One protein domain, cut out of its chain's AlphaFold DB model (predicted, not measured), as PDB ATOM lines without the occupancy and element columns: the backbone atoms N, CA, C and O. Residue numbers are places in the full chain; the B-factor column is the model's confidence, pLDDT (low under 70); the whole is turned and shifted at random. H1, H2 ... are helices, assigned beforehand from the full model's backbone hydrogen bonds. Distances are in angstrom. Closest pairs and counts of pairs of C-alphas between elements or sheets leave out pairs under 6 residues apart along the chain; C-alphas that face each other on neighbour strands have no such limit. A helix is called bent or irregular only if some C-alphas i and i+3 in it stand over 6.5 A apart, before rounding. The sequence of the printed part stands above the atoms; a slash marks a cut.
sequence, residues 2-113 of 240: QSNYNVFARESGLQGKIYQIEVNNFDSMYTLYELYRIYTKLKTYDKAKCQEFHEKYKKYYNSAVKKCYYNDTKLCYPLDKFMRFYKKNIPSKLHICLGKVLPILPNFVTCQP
ATOM      1  N   GLN A   2     -30.825 -35.437  37.711       29.94
ATOM      2  CA  GLN A   2     -30.761 -35.793  39.132       29.94
ATOM      3  C   GLN A   2     -30.782 -34.502  39.955       29.94
ATOM      4  O   GLN A   2     -30.082 -33.546  39.622       29.94
ATOM      5  N   SER A   3     -31.638 -34.439  40.974       40.25
ATOM      6  CA  SER A   3     -31.728 -33.267  41.838       40.25
ATOM      7  C   SER A   3     -30.461 -33.164  42.692       40.25
ATOM      8  O   SER A   3     -30.072 -34.106  43.377       40.25
ATOM      9  N   ASN A   4     -29.829 -31.990  42.701       35.75
ATOM     10  CA  ASN A   4     -28.686 -31.679  43.571       35.75
ATOM     11  C   ASN A   4     -29.105 -31.464  45.040       35.75
ATOM     12  O   ASN A   4     -28.466 -30.711  45.773       35.75
ATOM     13  N   TYR A   5     -30.181 -32.122  45.486       46.31
ATOM     14  CA  TYR A   5     -30.734 -31.988  46.835       46.31
ATOM     15  C   TYR A   5     -29.677 -32.294  47.907       46.31
ATOM     16  O   TYR A   5     -29.586 -31.609  48.922       46.31
ATOM     17  N   ASN A   6     -28.795 -33.255  47.623       44.69
ATOM     18  CA  ASN A   6     -27.752 -33.691  48.549       44.69
ATOM     19  C   ASN A   6     -26.580 -32.706  48.682       44.69
ATOM     20  O   ASN A   6     -25.823 -32.803  49.644       44.69
ATOM     21  N   VAL A   7     -26.424 -31.757  47.752       49.97
ATOM     22  CA  VAL A   7     -25.331 -30.769  47.794       49.97
ATOM     23  C   VAL A   7     -25.700 -29.597  48.708       49.97
ATOM     24  O   VAL A   7     -24.865 -29.123  49.467       49.97
ATOM     25  N   PHE A   8     -26.976 -29.196  48.723       48.31
ATOM     26  CA  PHE A   8     -27.473 -28.091  49.558       48.31
ATOM     27  C   PHE A   8     -27.809 -28.493  51.003       48.31
ATOM     28  O   PHE A   8     -28.136 -27.638  51.821       48.31
ATOM     29  N   ALA A   9     -27.727 -29.783  51.334       45.44
ATOM     30  CA  ALA A   9     -28.040 -30.295  52.666       45.44
ATOM     31  C   ALA A   9     -26.877 -30.178  53.673       45.44
ATOM     32  O   ALA A   9     -27.099 -30.411  54.859       45.44
ATOM     33  N   ARG A  10     -25.648 -29.865  53.230       46.31
ATOM     34  CA  ARG A  10     -24.441 -29.969  54.075       46.31
ATOM     35  C   ARG A  10     -23.921 -28.667  54.688       46.31
ATOM     36  O   ARG A  10     -23.125 -28.757  55.616       46.31
ATOM     37  N   GLU A  11     -24.393 -27.495  54.269       49.50
ATOM     38  CA  GLU A  11     -23.956 -26.215  54.850       49.50
ATOM     39  C   GLU A  11     -25.085 -25.539  55.650       49.50
ATOM     40  O   GLU A  11     -26.026 -24.957  55.115       49.50
ATOM     41  N   SER A  12     -24.988 -25.712  56.972       56.59
ATOM     42  CA  SER A  12     -25.426 -24.832  58.069       56.59
ATOM     43  C   SER A  12     -26.557 -23.816  57.809       56.59
ATOM     44  O   SER A  12     -26.359 -22.779  57.183       56.59
ATOM     45  N   GLY A  13     -27.717 -24.043  58.445       51.06
ATOM     46  CA  GLY A  13     -28.716 -23.004  58.763       51.06
ATOM     47  C   GLY A  13     -30.102 -23.176  58.128       51.06
ATOM     48  O   GLY A  13     -31.091 -22.685  58.681       51.06
ATOM     49  N   LEU A  14     -30.188 -23.906  57.011       51.25
ATOM     50  CA  LEU A  14     -31.412 -24.074  56.206       51.25
ATOM     51  C   LEU A  14     -32.004 -25.494  56.238       51.25
ATOM     52  O   LEU A  14     -33.105 -25.713  55.725       51.25
ATOM     53  N   GLN A  15     -31.307 -26.448  56.861       40.62
ATOM     54  CA  GLN A  15     -31.746 -27.838  56.985       40.62
ATOM     55  C   GLN A  15     -33.063 -27.896  57.781       40.62
ATOM     56  O   GLN A  15     -33.123 -27.482  58.935       40.62
ATOM     57  N   GLY A  16     -34.144 -28.325  57.124       47.47
ATOM     58  CA  GLY A  16     -35.496 -28.370  57.698       47.47
ATOM     59  C   GLY A  16     -36.303 -27.063  57.644       47.47
ATOM     60  O   GLY A  16     -37.470 -27.077  58.020       47.47
ATOM     61  N   LYS A  17     -35.734 -25.943  57.163       47.16
ATOM     62  CA  LYS A  17     -36.440 -24.643  57.044       47.16
ATOM     63  C   LYS A  17     -36.935 -24.328  55.637       47.16
ATOM     64  O   LYS A  17     -37.882 -23.561  55.471       47.16
ATOM     65  N   ILE A  18     -36.316 -24.922  54.623       51.75
ATOM     66  CA  ILE A  18     -36.894 -24.968  53.286       51.75
ATOM     67  C   ILE A  18     -37.914 -26.097  53.354       51.75
ATOM     68  O   ILE A  18     -37.553 -27.270  53.252       51.75
ATOM     69  N   TYR A  19     -39.173 -25.733  53.626       50.41
ATOM     70  CA  TYR A  19     -40.323 -26.619  53.454       50.41
ATOM     71  C   TYR A  19     -40.118 -27.447  52.187       50.41
ATOM     72  O   TYR A  19     -39.554 -26.936  51.218       50.41
ATOM     73  N   GLN A  20     -40.548 -28.708  52.180       51.31
ATOM     74  CA  GLN A  20     -40.622 -29.499  50.954       51.31
ATOM     75  C   GLN A  20     -41.548 -28.769  49.972       51.31
ATOM     76  O   GLN A  20     -42.750 -29.010  49.924       51.31
ATOM     77  N   ILE A  21     -41.003 -27.799  49.236       56.78
ATOM     78  CA  ILE A  21     -41.699 -27.137  48.154       56.78
ATOM     79  C   ILE A  21     -41.875 -28.256  47.145       56.78
ATOM     80  O   ILE A  21     -40.894 -28.739  46.577       56.78
ATOM     81  N   GLU A  22     -43.114 -28.720  46.989       61.31
ATOM     82  CA  GLU A  22     -43.452 -29.677  45.944       61.31
ATOM     83  C   GLU A  22     -42.822 -29.194  44.637       61.31
ATOM     84  O   GLU A  22     -42.895 -28.005  44.315       61.31
ATOM     85  N   VAL A  23     -42.188 -30.100  43.891       65.62
ATOM     86  CA  VAL A  23     -41.422 -29.761  42.678       65.62
ATOM     87  C   VAL A  23     -42.237 -28.868  41.733       65.62
ATOM     88  O   VAL A  23     -41.712 -27.896  41.198       65.62
ATOM     89  N   ASN A  24     -43.547 -29.116  41.626       62.50
ATOM     90  CA  ASN A  24     -44.474 -28.304  40.836       62.50
ATOM     91  C   ASN A  24     -44.597 -26.854  41.339       62.50
ATOM     92  O   ASN A  24     -44.560 -25.926  40.533       62.50
ATOM     93  N   ASN A  25     -44.683 -26.643  42.657       66.19
ATOM     94  CA  ASN A  25     -44.741 -25.306  43.254       66.19
ATOM     95  C   ASN A  25     -43.421 -24.551  43.026       66.19
ATOM     96  O   ASN A  25     -43.438 -23.364  42.692       66.19
ATOM     97  N   PHE A  26     -42.279 -25.237  43.140       76.75
ATOM     98  CA  PHE A  26     -40.965 -24.653  42.855       76.75
ATOM     99  C   PHE A  26     -40.843 -24.259  41.381       76.75
ATOM    100  O   PHE A  26     -40.453 -23.139  41.059       76.75
ATOM    101  N   ASP A  27     -41.254 -25.146  40.480       80.25
ATOM    102  CA  ASP A  27     -41.233 -24.929  39.038       80.25
ATOM    103  C   ASP A  27     -42.138 -23.767  38.602       80.25
ATOM    104  O   ASP A  27     -41.803 -23.026  37.670       80.25
ATOM    105  N   SER A  28     -43.297 -23.605  39.240       82.56
ATOM    106  CA  SER A  28     -44.215 -22.484  39.021       82.56
ATOM    107  C   SER A  28     -43.631 -21.167  39.528       82.56
ATOM    108  O   SER A  28     -43.600 -20.184  38.781       82.56
ATOM    109  N   MET A  29     -43.086 -21.154  40.750       84.25
ATOM    110  CA  MET A  29     -42.390 -19.991  41.309       84.25
ATOM    111  C   MET A  29     -41.192 -19.584  40.452       84.25
ATOM    112  O   MET A  29     -41.034 -18.405  40.146       84.25
ATOM    113  N   TYR A  30     -40.390 -20.551  40.005       86.75
ATOM    114  CA  TYR A  30     -39.250 -20.315  39.125       86.75
ATOM    115  C   TYR A  30     -39.692 -19.707  37.791       86.75
ATOM    116  O   TYR A  30     -39.116 -18.721  37.343       86.75
ATOM    117  N   THR A  31     -40.763 -20.229  37.182       90.06
ATOM    118  CA  THR A  31     -41.302 -19.684  35.922       90.06
ATOM    119  C   THR A  31     -41.713 -18.215  36.084       90.06
ATOM    120  O   THR A  31     -41.391 -17.384  35.232       90.06
ATOM    121  N   LEU A  32     -42.380 -17.871  37.190       91.25
ATOM    122  CA  LEU A  32     -42.780 -16.495  37.484       91.25
ATOM    123  C   LEU A  32     -41.573 -15.594  37.788       91.25
ATOM    124  O   LEU A  32     -41.489 -14.476  37.279       91.25
ATOM    125  N   TYR A  33     -40.622 -16.080  38.587       91.31
ATOM    126  CA  TYR A  33     -39.376 -15.376  38.890       91.31
ATOM    127  C   TYR A  33     -38.609 -15.033  37.611       91.31
ATOM    128  O   TYR A  33     -38.182 -13.893  37.434       91.31
ATOM    129  N   GLU A  34     -38.489 -15.986  36.688       93.56
ATOM    130  CA  GLU A  34     -37.819 -15.779  35.411       93.56
ATOM    131  C   GLU A  34     -38.491 -14.679  34.585       93.56
ATOM    132  O   GLU A  34     -37.782 -13.826  34.051       93.56
ATOM    133  N   LEU A  35     -39.829 -14.631  34.544       91.44
ATOM    134  CA  LEU A  35     -40.598 -13.578  33.868       91.44
ATOM    135  C   LEU A  35     -40.306 -12.175  34.436       91.44
ATOM    136  O   LEU A  35     -40.040 -11.238  33.678       91.44
ATOM    137  N   TYR A  36     -40.277 -12.019  35.762       90.81
ATOM    138  CA  TYR A  36     -39.877 -10.755  36.395       90.81
ATOM    139  C   TYR A  36     -38.396 -10.427  36.154       90.81
ATOM    140  O   TYR A  36     -38.037  -9.274  35.891       90.81
ATOM    141  N   ARG A  37     -37.517 -11.431  36.210       90.50
ATOM    142  CA  ARG A  37     -36.073 -11.264  36.028       90.50
ATOM    143  C   ARG A  37     -35.727 -10.783  34.623       90.50
ATOM    144  O   ARG A  37     -34.943  -9.849  34.479       90.50
ATOM    145  N   ILE A  38     -36.296 -11.390  33.581       88.25
ATOM    146  CA  ILE A  38     -36.033 -10.959  32.199       88.25
ATOM    147  C   ILE A  38     -36.567  -9.546  31.952       88.25
ATOM    148  O   ILE A  38     -35.879  -8.736  31.340       88.25
ATOM    149  N   TYR A  39     -37.732  -9.205  32.513       86.75
ATOM    150  CA  TYR A  39     -38.296  -7.861  32.404       86.75
ATOM    151  C   TYR A  39     -37.421  -6.799  33.089       86.75
ATOM    152  O   TYR A  39     -37.179  -5.721  32.543       86.75
ATOM    153  N   THR A  40     -36.917  -7.084  34.289       85.00
ATOM    154  CA  THR A  40     -36.077  -6.145  35.055       85.00
ATOM    155  C   THR A  40     -34.681  -5.956  34.457       85.00
ATOM    156  O   THR A  40     -34.091  -4.891  34.640       85.00
ATOM    157  N   LYS A  41     -34.173  -6.935  33.696       85.31
ATOM    158  CA  LYS A  41     -32.900  -6.840  32.960       85.31
ATOM    159  C   LYS A  41     -32.931  -5.872  31.772       85.31
ATOM    160  O   LYS A  41     -31.874  -5.379  31.386       85.31
ATOM    161  N   LEU A  42     -34.107  -5.557  31.224       81.75
ATOM    162  CA  LEU A  42     -34.266  -4.529  30.191       81.75
ATOM    163  C   LEU A  42     -34.058  -3.132  30.802       81.75
ATOM    164  O   LEU A  42     -35.013  -2.529  31.288       81.75
ATOM    165  N   LYS A  43     -32.816  -2.642  30.852       77.06
ATOM    166  CA  LYS A  43     -32.477  -1.323  31.429       77.06
ATOM    167  C   LYS A  43     -31.946  -0.319  30.408       77.06
ATOM    168  O   LYS A  43     -32.192   0.868  30.555       77.06
ATOM    169  N   THR A  44     -31.216  -0.791  29.406       74.50
ATOM    170  CA  THR A  44     -30.563   0.033  28.382       74.50
ATOM    171  C   THR A  44     -30.695  -0.656  27.033       74.50
ATOM    172  O   THR A  44     -30.776  -1.888  26.997       74.50
ATOM    173  N   TYR A  45     -30.710   0.122  25.946       71.94
ATOM    174  CA  TYR A  45     -30.783  -0.430  24.595       71.94
ATOM    175  C   TYR A  45     -29.648  -1.421  24.344       71.94
ATOM    176  O   TYR A  45     -28.477  -1.115  24.570       71.94
ATOM    177  N   ASP A  46     -30.022  -2.617  23.897       78.44
ATOM    178  CA  ASP A  46     -29.103  -3.697  23.568       78.44
ATOM    179  C   ASP A  46     -29.853  -4.739  22.727       78.44
ATOM    180  O   ASP A  46     -30.735  -5.454  23.215       78.44
ATOM    181  N   LYS A  47     -29.506  -4.820  21.438       76.62
ATOM    182  CA  LYS A  47     -30.155  -5.713  20.467       76.62
ATOM    183  C   LYS A  47     -30.123  -7.181  20.907       76.62
ATOM    184  O   LYS A  47     -31.122  -7.882  20.733       76.62
ATOM    185  N   ALA A  48     -29.012  -7.638  21.489       81.44
ATOM    186  CA  ALA A  48     -28.866  -9.015  21.953       81.44
ATOM    187  C   ALA A  48     -29.763  -9.282  23.167       81.44
ATOM    188  O   ALA A  48     -30.470 -10.289  23.195       81.44
ATOM    189  N   LYS A  49     -29.836  -8.341  24.120       81.12
ATOM    190  CA  LYS A  49     -30.750  -8.455  25.273       81.12
ATOM    191  C   LYS A  49     -32.216  -8.409  24.864       81.12
ATOM    192  O   LYS A  49     -33.022  -9.113  25.464       81.12
ATOM    193  N   CYS A  50     -32.573  -7.623  23.852       80.62
ATOM    194  CA  CYS A  50     -33.932  -7.611  23.318       80.62
ATOM    195  C   CYS A  50     -34.293  -8.962  22.692       80.62
ATOM    196  O   CYS A  50     -35.354  -9.508  22.986       80.62
ATOM    197  N   GLN A  51     -33.401  -9.556  21.893       82.25
ATOM    198  CA  GLN A  51     -33.627 -10.894  21.343       82.25
ATOM    199  C   GLN A  51     -33.740 -11.960  22.443       82.25
ATOM    200  O   GLN A  51     -34.708 -12.720  22.458       82.25
ATOM    201  N   GLU A  52     -32.809 -11.964  23.400       85.00
ATOM    202  CA  GLU A  52     -32.835 -12.870  24.552       85.00
ATOM    203  C   GLU A  52     -34.136 -12.716  25.349       85.00
ATOM    204  O   GLU A  52     -34.739 -13.703  25.781       85.00
ATOM    205  N   PHE A  53     -34.597 -11.477  25.522       85.62
ATOM    206  CA  PHE A  53     -35.857 -11.184  26.175       85.62
ATOM    207  C   PHE A  53     -37.034 -11.806  25.419       85.62
ATOM    208  O   PHE A  53     -37.796 -12.537  26.044       85.62
ATOM    209  N   HIS A  54     -37.166 -11.606  24.104       82.19
ATOM    210  CA  HIS A  54     -38.254 -12.205  23.316       82.19
ATOM    211  C   HIS A  54     -38.272 -13.738  23.403       82.19
ATOM    212  O   HIS A  54     -39.329 -14.332  23.635       82.19
ATOM    213  N   GLU A  55     -37.115 -14.386  23.261       86.44
ATOM    214  CA  GLU A  55     -36.997 -15.847  23.313       86.44
ATOM    215  C   GLU A  55     -37.358 -16.400  24.698       86.44
ATOM    216  O   GLU A  55     -38.172 -17.324  24.827       86.44
ATOM    217  N   LYS A  56     -36.801 -15.807  25.761       89.19
ATOM    218  CA  LYS A  56     -37.082 -16.236  27.138       89.19
ATOM    219  C   LYS A  56     -38.512 -15.923  27.543       89.19
ATOM    220  O   LYS A  56     -39.145 -16.757  28.188       89.19
ATOM    221  N   TYR A  57     -39.036 -14.769  27.142       87.06
ATOM    222  CA  TYR A  57     -40.414 -14.390  27.412       87.06
ATOM    223  C   TYR A  57     -41.377 -15.390  26.782       87.06
ATOM    224  O   TYR A  57     -42.195 -15.955  27.501       87.06
ATOM    225  N   LYS A  58     -41.213 -15.709  25.487       86.69
ATOM    226  CA  LYS A  58     -42.002 -16.738  24.789       86.69
ATOM    227  C   LYS A  58     -42.010 -18.057  25.548       86.69
ATOM    228  O   LYS A  58     -43.072 -18.616  25.817       86.69
ATOM    229  N   LYS A  59     -40.826 -18.538  25.931       90.81
ATOM    230  CA  LYS A  59     -40.662 -19.804  26.648       90.81
ATOM    231  C   LYS A  59     -41.378 -19.800  27.999       90.81
ATOM    232  O   LYS A  59     -42.178 -20.697  28.267       90.81
ATOM    233  N   TYR A  60     -41.089 -18.822  28.855       91.19
ATOM    234  CA  TYR A  60     -41.609 -18.811  30.222       91.19
ATOM    235  C   TYR A  60     -43.085 -18.436  30.283       91.19
ATOM    236  O   TYR A  60     -43.815 -19.044  31.059       91.19
ATOM    237  N   TYR A  61     -43.547 -17.520  29.432       88.94
ATOM    238  CA  TYR A  61     -44.956 -17.151  29.349       88.94
ATOM    239  C   TYR A  61     -45.817 -18.339  28.914       88.94
ATOM    240  O   TYR A  61     -46.721 -18.742  29.645       88.94
ATOM    241  N   ASN A  62     -45.489 -18.973  27.781       87.62
ATOM    242  CA  ASN A  62     -46.261 -20.112  27.277       87.62
ATOM    243  C   ASN A  62     -46.227 -21.293  28.261       87.62
ATOM    244  O   ASN A  62     -47.233 -21.977  28.456       87.62
ATOM    245  N   SER A  63     -45.090 -21.502  28.935       88.69
ATOM    246  CA  SER A  63     -44.977 -22.475  30.023       88.69
ATOM    247  C   SER A  63     -45.874 -22.117  31.213       88.69
ATOM    248  O   SER A  63     -46.534 -23.001  31.749       88.69
ATOM    249  N   ALA A  64     -45.919 -20.850  31.633       88.38
ATOM    250  CA  ALA A  64     -46.737 -20.397  32.756       88.38
ATOM    251  C   ALA A  64     -48.233 -20.541  32.464       88.38
ATOM    252  O   ALA A  64     -48.961 -21.071  33.299       88.38
ATOM    253  N   VAL A  65     -48.679 -20.141  31.267       83.88
ATOM    254  CA  VAL A  65     -50.068 -20.319  30.820       83.88
ATOM    255  C   VAL A  65     -50.428 -21.802  30.840       83.88
ATOM    256  O   VAL A  65     -51.396 -22.190  31.484       83.88
ATOM    257  N   LYS A  66     -49.606 -22.667  30.231       81.50
ATOM    258  CA  LYS A  66     -49.853 -24.114  30.256       81.50
ATOM    259  C   LYS A  66     -49.898 -24.656  31.691       81.50
ATOM    260  O   LYS A  66     -50.821 -25.377  32.044       81.50
ATOM    261  N   LYS A  67     -48.949 -24.300  32.555       82.69
ATOM    262  CA  LYS A  67     -48.962 -24.764  33.951       82.69
ATOM    263  C   LYS A  67     -50.216 -24.303  34.695       82.69
ATOM    264  O   LYS A  67     -50.844 -25.140  35.328       82.69
ATOM    265  N   CYS A  68     -50.621 -23.044  34.534       81.31
ATOM    266  CA  CYS A  68     -51.849 -22.496  35.114       81.31
ATOM    267  C   CYS A  68     -53.093 -23.335  34.763       81.31
ATOM    268  O   CYS A  68     -53.899 -23.631  35.641       81.31
ATOM    269  N   TYR A  69     -53.233 -23.767  33.507       72.69
ATOM    270  CA  TYR A  69     -54.420 -24.503  33.055       72.69
ATOM    271  C   TYR A  69     -54.382 -26.016  33.289       72.69
ATOM    272  O   TYR A  69     -55.441 -26.626  33.407       72.69
ATOM    273  N   TYR A  70     -53.196 -26.628  33.346       67.44
ATOM    274  CA  TYR A  70     -53.070 -28.092  33.369       67.44
ATOM    275  C   TYR A  70     -52.506 -28.669  34.671       67.44
ATOM    276  O   TYR A  70     -52.880 -29.778  35.038       67.44
ATOM    277  N   ASN A  71     -51.597 -27.962  35.351       68.50
ATOM    278  CA  ASN A  71     -50.755 -28.570  36.392       68.50
ATOM    279  C   ASN A  71     -50.837 -27.857  37.747       68.50
ATOM    280  O   ASN A  71     -50.702 -28.500  38.781       68.50
ATOM    281  N   ASP A  72     -51.001 -26.535  37.747       74.06
ATOM    282  CA  ASP A  72     -50.924 -25.701  38.940       74.06
ATOM    283  C   ASP A  72     -51.822 -24.469  38.790       74.06
ATOM    284  O   ASP A  72     -51.400 -23.388  38.375       74.06
ATOM    285  N   THR A  73     -53.091 -24.630  39.158       71.75
ATOM    286  CA  THR A  73     -54.089 -23.552  39.113       71.75
ATOM    287  C   THR A  73     -53.745 -22.387  40.044       71.75
ATOM    288  O   THR A  73     -54.185 -21.258  39.804       71.75
ATOM    289  N   LYS A  74     -52.903 -22.606  41.068       80.44
ATOM    290  CA  LYS A  74     -52.433 -21.543  41.966       80.44
ATOM    291  C   LYS A  74     -51.483 -20.582  41.254       80.44
ATOM    292  O   LYS A  74     -51.377 -19.440  41.693       80.44
ATOM    293  N   LEU A  75     -50.866 -20.975  40.132       84.06
ATOM    294  CA  LEU A  75     -50.040 -20.096  39.294       84.06
ATOM    295  C   LEU A  75     -50.865 -19.061  38.513       84.06
ATOM    296  O   LEU A  75     -50.343 -17.998  38.179       84.06
ATOM    297  N   CYS A  76     -52.149 -19.318  38.241       82.12
ATOM    298  CA  CYS A  76     -52.971 -18.435  37.411       82.12
ATOM    299  C   CYS A  76     -53.091 -17.015  37.971       82.12
ATOM    300  O   CYS A  76     -52.967 -16.043  37.228       82.12
ATOM    301  N   TYR A  77     -53.314 -16.880  39.280       84.00
ATOM    302  CA  TYR A  77     -53.475 -15.571  39.918       84.00
ATOM    303  C   TYR A  77     -52.155 -14.770  39.973       84.00
ATOM    304  O   TYR A  77     -52.139 -13.613  39.547       84.00
ATOM    305  N   PRO A  78     -51.017 -15.350  40.407       87.56
ATOM    306  CA  PRO A  78     -49.710 -14.711  40.278       87.56
ATOM    307  C   PRO A  78     -49.340 -14.341  38.836       87.56
ATOM    308  O   PRO A  78     -48.779 -13.268  38.615       87.56
ATOM    309  N   LEU A  79     -49.674 -15.189  37.855       88.62
ATOM    310  CA  LEU A  79     -49.444 -14.901  36.439       88.62
ATOM    311  C   LEU A  79     -50.261 -13.689  35.972       88.62
ATOM    312  O   LEU A  79     -49.700 -12.793  35.350       88.62
ATOM    313  N   ASP A  80     -51.541 -13.597  36.335       85.56
ATOM    314  CA  ASP A  80     -52.364 -12.413  36.051       85.56
ATOM    315  C   ASP A  80     -51.787 -11.144  36.679       85.56
ATOM    316  O   ASP A  80     -51.666 -10.110  36.019       85.56
ATOM    317  N   LYS A  81     -51.329 -11.229  37.932       88.88
ATOM    318  CA  LYS A  81     -50.660 -10.108  38.603       88.88
ATOM    319  C   LYS A  81     -49.407  -9.664  37.845       88.88
ATOM    320  O   LYS A  81     -49.207  -8.461  37.661       88.88
ATOM    321  N   PHE A  82     -48.596 -10.609  37.369       89.94
ATOM    322  CA  PHE A  82     -47.454 -10.307  36.506       89.94
ATOM    323  C   PHE A  82     -47.891  -9.644  35.198       89.94
ATOM    324  O   PHE A  82     -47.292  -8.653  34.797       89.94
ATOM    325  N   MET A  83     -48.947 -10.130  34.548       86.12
ATOM    326  CA  MET A  83     -49.411  -9.568  33.279       86.12
ATOM    327  C   MET A  83     -49.946  -8.147  33.424       86.12
ATOM    328  O   MET A  83     -49.632  -7.294  32.595       86.12
ATOM    329  N   ARG A  84     -50.682  -7.853  34.502       85.50
ATOM    330  CA  ARG A  84     -51.101  -6.483  34.839       85.50
ATOM    331  C   ARG A  84     -49.900  -5.586  35.113       85.50
ATOM    332  O   ARG A  84     -49.850  -4.464  34.615       85.50
ATOM    333  N   PHE A  85     -48.923  -6.086  35.872       88.88
ATOM    334  CA  PHE A  85     -47.664  -5.383  36.109       88.88
ATOM    335  C   PHE A  85     -46.940  -5.087  34.792       88.88
ATOM    336  O   PHE A  85     -46.565  -3.943  34.552       88.88
ATOM    337  N   TYR A  86     -46.782  -6.079  33.920       85.19
ATOM    338  CA  TYR A  86     -46.109  -5.913  32.642       85.19
ATOM    339  C   TYR A  86     -46.843  -4.882  31.782       85.19
ATOM    340  O   TYR A  86     -46.241  -3.867  31.455       85.19
ATOM    341  N   LYS A  87     -48.152  -5.054  31.529       82.56
ATOM    342  CA  LYS A  87     -48.974  -4.110  30.744       82.56
ATOM    343  C   LYS A  87     -48.848  -2.668  31.242       82.56
ATOM    344  O   LYS A  87     -48.627  -1.771  30.438       82.56
ATOM    345  N   LYS A  88     -48.910  -2.452  32.562       84.56
ATOM    346  CA  LYS A  88     -48.761  -1.118  33.168       84.56
ATOM    347  C   LYS A  88     -47.383  -0.494  32.916       84.56
ATOM    348  O   LYS A  88     -47.281   0.722  32.818       84.56
ATOM    349  N   ASN A  89     -46.328  -1.305  32.837       82.88
ATOM    350  CA  ASN A  89     -44.951  -0.818  32.770       82.88
ATOM    351  C   ASN A  89     -44.288  -0.994  31.385       82.88
ATOM    352  O   ASN A  89     -43.139  -0.581  31.227       82.88
ATOM    353  N   ILE A  90     -44.971  -1.555  30.375       79.25
ATOM    354  CA  ILE A  90     -44.488  -1.592  28.976       79.25
ATOM    355  C   ILE A  90     -44.074  -0.197  28.485       79.25
ATOM    356  O   ILE A  90     -42.955  -0.096  27.979       79.25
ATOM    357  N   PRO A  91     -44.880   0.880  28.663       76.06
ATOM    358  CA  PRO A  91     -44.555   2.186  28.084       76.06
ATOM    359  C   PRO A  91     -43.183   2.710  28.514       76.06
ATOM    360  O   PRO A  91     -42.432   3.246  27.705       76.06
ATOM    361  N   SER A  92     -42.797   2.446  29.769       75.50
ATOM    362  CA  SER A  92     -41.495   2.847  30.320       75.50
ATOM    363  C   SER A  92     -40.287   2.168  29.656       75.50
ATOM    364  O   SER A  92     -39.159   2.605  29.859       75.50
ATOM    365  N   LYS A  93     -40.504   1.103  28.873       75.44
ATOM    366  CA  LYS A  93     -39.452   0.281  28.260       75.44
ATOM    367  C   LYS A  93     -39.533   0.188  26.739       75.44
ATOM    368  O   LYS A  93     -38.679  -0.469  26.149       75.44
ATOM    369  N   LEU A  94     -40.501   0.849  26.099       71.50
ATOM    370  CA  LEU A  94     -40.671   0.818  24.639       71.50
ATOM    371  C   LEU A  94     -39.399   1.255  23.896       71.50
ATOM    372  O   LEU A  94     -38.978   0.596  22.952       71.50
ATOM    373  N   HIS A  95     -38.724   2.296  24.389       72.25
ATOM    374  CA  HIS A  95     -37.489   2.826  23.798       72.25
ATOM    375  C   HIS A  95     -36.259   1.909  23.971       72.25
ATOM    376  O   HIS A  95     -35.225   2.144  23.352       72.25
ATOM    377  N   ILE A  96     -36.336   0.870  24.814       76.38
ATOM    378  CA  ILE A  96     -35.202  -0.023  25.106       76.38
ATOM    379  C   ILE A  96     -34.978  -1.025  23.966       76.38
ATOM    380  O   ILE A  96     -33.846  -1.431  23.726       76.38
ATOM    381  N   CYS A  97     -36.027  -1.404  23.236       72.00
ATOM    382  CA  CYS A  97     -35.939  -2.325  22.104       72.00
ATOM    383  C   CYS A  97     -36.363  -1.630  20.807       72.00
ATOM    384  O   CYS A  97     -37.412  -1.916  20.241       72.00
ATOM    385  N   LEU A  98     -35.530  -0.697  20.329       60.38
ATOM    386  CA  LEU A  98     -35.761   0.015  19.067       60.38
ATOM    387  C   LEU A  98     -35.880  -0.980  17.899       60.38
ATOM    388  O   LEU A  98     -35.004  -1.828  17.706       60.38
ATOM    389  N   GLY A  99     -36.970  -0.883  17.133       54.69
ATOM    390  CA  GLY A  99     -37.229  -1.706  15.943       54.69
ATOM    391  C   GLY A  99     -37.793  -3.111  16.202       54.69
ATOM    392  O   GLY A  99     -38.070  -3.831  15.246       54.69
ATOM    393  N   LYS A 100     -37.992  -3.520  17.464       54.69
ATOM    394  CA  LYS A 100     -38.774  -4.716  17.826       54.69
ATOM    395  C   LYS A 100     -39.733  -4.355  18.952       54.69
ATOM    396  O   LYS A 100     -39.312  -4.191  20.094       54.69
ATOM    397  N   VAL A 101     -41.015  -4.225  18.612       58.16
ATOM    398  CA  VAL A 101     -42.085  -3.947  19.577       58.16
ATOM    399  C   VAL A 101     -41.991  -4.968  20.710       58.16
ATOM    400  O   VAL A 101     -41.931  -6.173  20.453       58.16
ATOM    401  N   LEU A 102     -41.936  -4.496  21.960       62.25
ATOM    402  CA  LEU A 102     -41.996  -5.391  23.114       62.25
ATOM    403  C   LEU A 102     -43.231  -6.302  22.973       62.25
ATOM    404  O   LEU A 102     -44.272  -5.814  22.546       62.25
ATOM    405  N   PRO A 103     -43.144  -7.592  23.354       61.06
ATOM    406  CA  PRO A 103     -44.249  -8.539  23.394       61.06
ATOM    407  C   PRO A 103     -45.559  -7.871  23.797       61.06
ATOM    408  O   PRO A 103     -45.724  -7.500  24.965       61.06
ATOM    409  N   ILE A 104     -46.474  -7.714  22.843       57.53
ATOM    410  CA  ILE A 104     -47.837  -7.315  23.162       57.53
ATOM    411  C   ILE A 104     -48.491  -8.546  23.767       57.53
ATOM    412  O   ILE A 104     -48.508  -9.633  23.186       57.53
ATOM    413  N   LEU A 105     -48.915  -8.395  25.018       59.16
ATOM    414  CA  LEU A 105     -49.467  -9.507  25.759       59.16
ATOM    415  C   LEU A 105     -50.884  -9.797  25.274       59.16
ATOM    416  O   LEU A 105     -51.732  -8.904  25.399       59.16
ATOM    417  N   PRO A 106     -51.187 -11.041  24.859       57.62
ATOM    418  CA  PRO A 106     -52.567 -11.429  24.649       57.62
ATOM    419  C   PRO A 106     -53.356 -11.216  25.943       57.62
ATOM    420  O   PRO A 106     -52.821 -11.269  27.058       57.62
ATOM    421  N   ASN A 107     -54.644 -10.911  25.805       57.59
ATOM    422  CA  ASN A 107     -55.513 -10.760  26.963       57.59
ATOM    423  C   ASN A 107     -55.557 -12.076  27.733       57.59
ATOM    424  O   ASN A 107     -55.985 -13.092  27.195       57.59
ATOM    425  N   PHE A 108     -55.094 -12.033  28.981       61.94
ATOM    426  CA  PHE A 108     -55.111 -13.191  29.851       61.94
ATOM    427  C   PHE A 108     -56.335 -13.185  30.731       61.94
ATOM    428  O   PHE A 108     -56.624 -12.199  31.410       61.94
ATOM    429  N   VAL A 109     -57.043 -14.301  30.714       59.91
ATOM    430  CA  VAL A 109     -58.232 -14.512  31.524       59.91
ATOM    431  C   VAL A 109     -57.883 -15.562  32.562       59.91
ATOM    432  O   VAL A 109     -57.628 -16.700  32.201       59.91
ATOM    433  N   THR A 110     -57.855 -15.211  33.849       55.56
ATOM    434  CA  THR A 110     -57.606 -16.191  34.922       55.56
ATOM    435  C   THR A 110     -58.715 -17.226  35.018       55.56
ATOM    436  O   THR A 110     -59.884 -16.886  34.846       55.56
ATOM    437  N   CYS A 111     -58.374 -18.436  35.463       51.12
ATOM    438  CA  CYS A 111     -59.341 -19.500  35.731       51.12
ATOM    439  C   CYS A 111     -60.302 -19.266  36.905       51.12
ATOM    440  O   CYS A 111     -60.990 -20.215  37.270       51.12
ATOM    441  N   GLN A 112     -60.332 -18.091  37.555       48.06
ATOM    442  CA  GLN A 112     -61.057 -17.955  38.821       48.06
ATOM    443  C   GLN A 112     -62.542 -18.334  38.669       48.06
ATOM    444  O   GLN A 112     -63.288 -17.647  37.961       48.06
ATOM    445  N   PRO A 113     -62.986 -19.411  39.344       40.09
ATOM    446  CA  PRO A 113     -64.382 -19.765  39.399       40.09
ATOM    447  C   PRO A 113     -65.030 -18.833  40.418       40.09
ATOM    448  O   PRO A 113     -64.700 -18.854  41.598       40.09
TER     449      PRO A 113
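What this domain is: This is residues 2 to 113 of the 240 residues of an uncharacterized protein of Plasmodium ovale (malaria parasite P. ovale) (UniProt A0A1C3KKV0). Three helices make a small up-and-down bundle, their centres in a triangle: the longest, H2, runs against H1 and H3, which are side by side and almost parallel. The short H4 follows at the end of H3, residues 97 to 113 fold back along the bundle with no named element, and residues 2 to 20 stick out beyond the start of H1. The printed part has 112 residues with four named helices, H1, H2, H3 and H4 in that order, and no named strand; its class is all helix. It is loose, with a radius of gyration of the C-alphas of 16.7 A and spans of 48 by 38 by 22 A.

Where its parts are: H2, residues 47 to 70, measures 34.5 A from first to last C-alpha and begins at C-alpha 47 at (-30.155, -5.713, 20.467). H1, residues 23 to 41, measures 26.3 A and begins at C-alpha 23 at (-41.422, -29.761, 42.678). H3, residues 73 to 89, measures 25.3 A; it is neither bent nor irregular, but only just: C-alphas 74 and 77 are 6.4 A apart. H4, residues 91 to 96, measures 10.1 A and ends at C-alpha 96 at (-35.202, -0.023, 25.106). H4 is irregular, with C-alphas 92 and 95 at 7.7 A.

How they stand to each other: H1, H2 and H3 form an up-and-down bundle, each helix running against the one before it. H2 and H1 are a helical hairpin and touch at a shallow tilt of 29 degrees, opposite ways; their closest C-alphas, of Thr 31 and Tyr 60, are 5.8 A apart. H2 and H3 are a second helical hairpin and touch through residues 64 to 69 of H2 and 73 to 79 of H3, with the C-alphas of Cys 68 and Cys 76 closest at 4.8 A. These two run opposite ways at a shallow tilt of 33 degrees, only just short of steep. H1 touches H3 with its residues 28 to 36 alone, and H3 touches H1 with its residues 75 to 82 alone; the two run the same way at a shallow tilt of 4 degrees, and their closest C-alphas, of Ser 28 and Leu 75, are 6.3 A apart. H4 is close to H2 but not clearly touching, with the C-alphas of Cys 50 and Ile 96 closest at 7.9 A. H3 and H4 meet only through their link, and H1 and H4 are apart. In H1 and H2 every O i to N i+4 pair is within hydrogen-bond range; in H3 11 of 13 are, and in H4 0 of 2, beside 2 of 3 O i to N i+3 pairs.

The domain as a whole: The C-alphas of Gly 16 and Gly 99, the two farthest apart, are 49.6 A apart. Without residues 2 to 20, which stand free, the body spans 39 by 25 by 15 A. The printed part has no cut, and the links H1 to H2, H2 to H3 and H3 to H4 are tight. The mean pLDDT of the printed part is 72.0; residues 2 to 25, 70 to 71 and 98 to 113 are under 70.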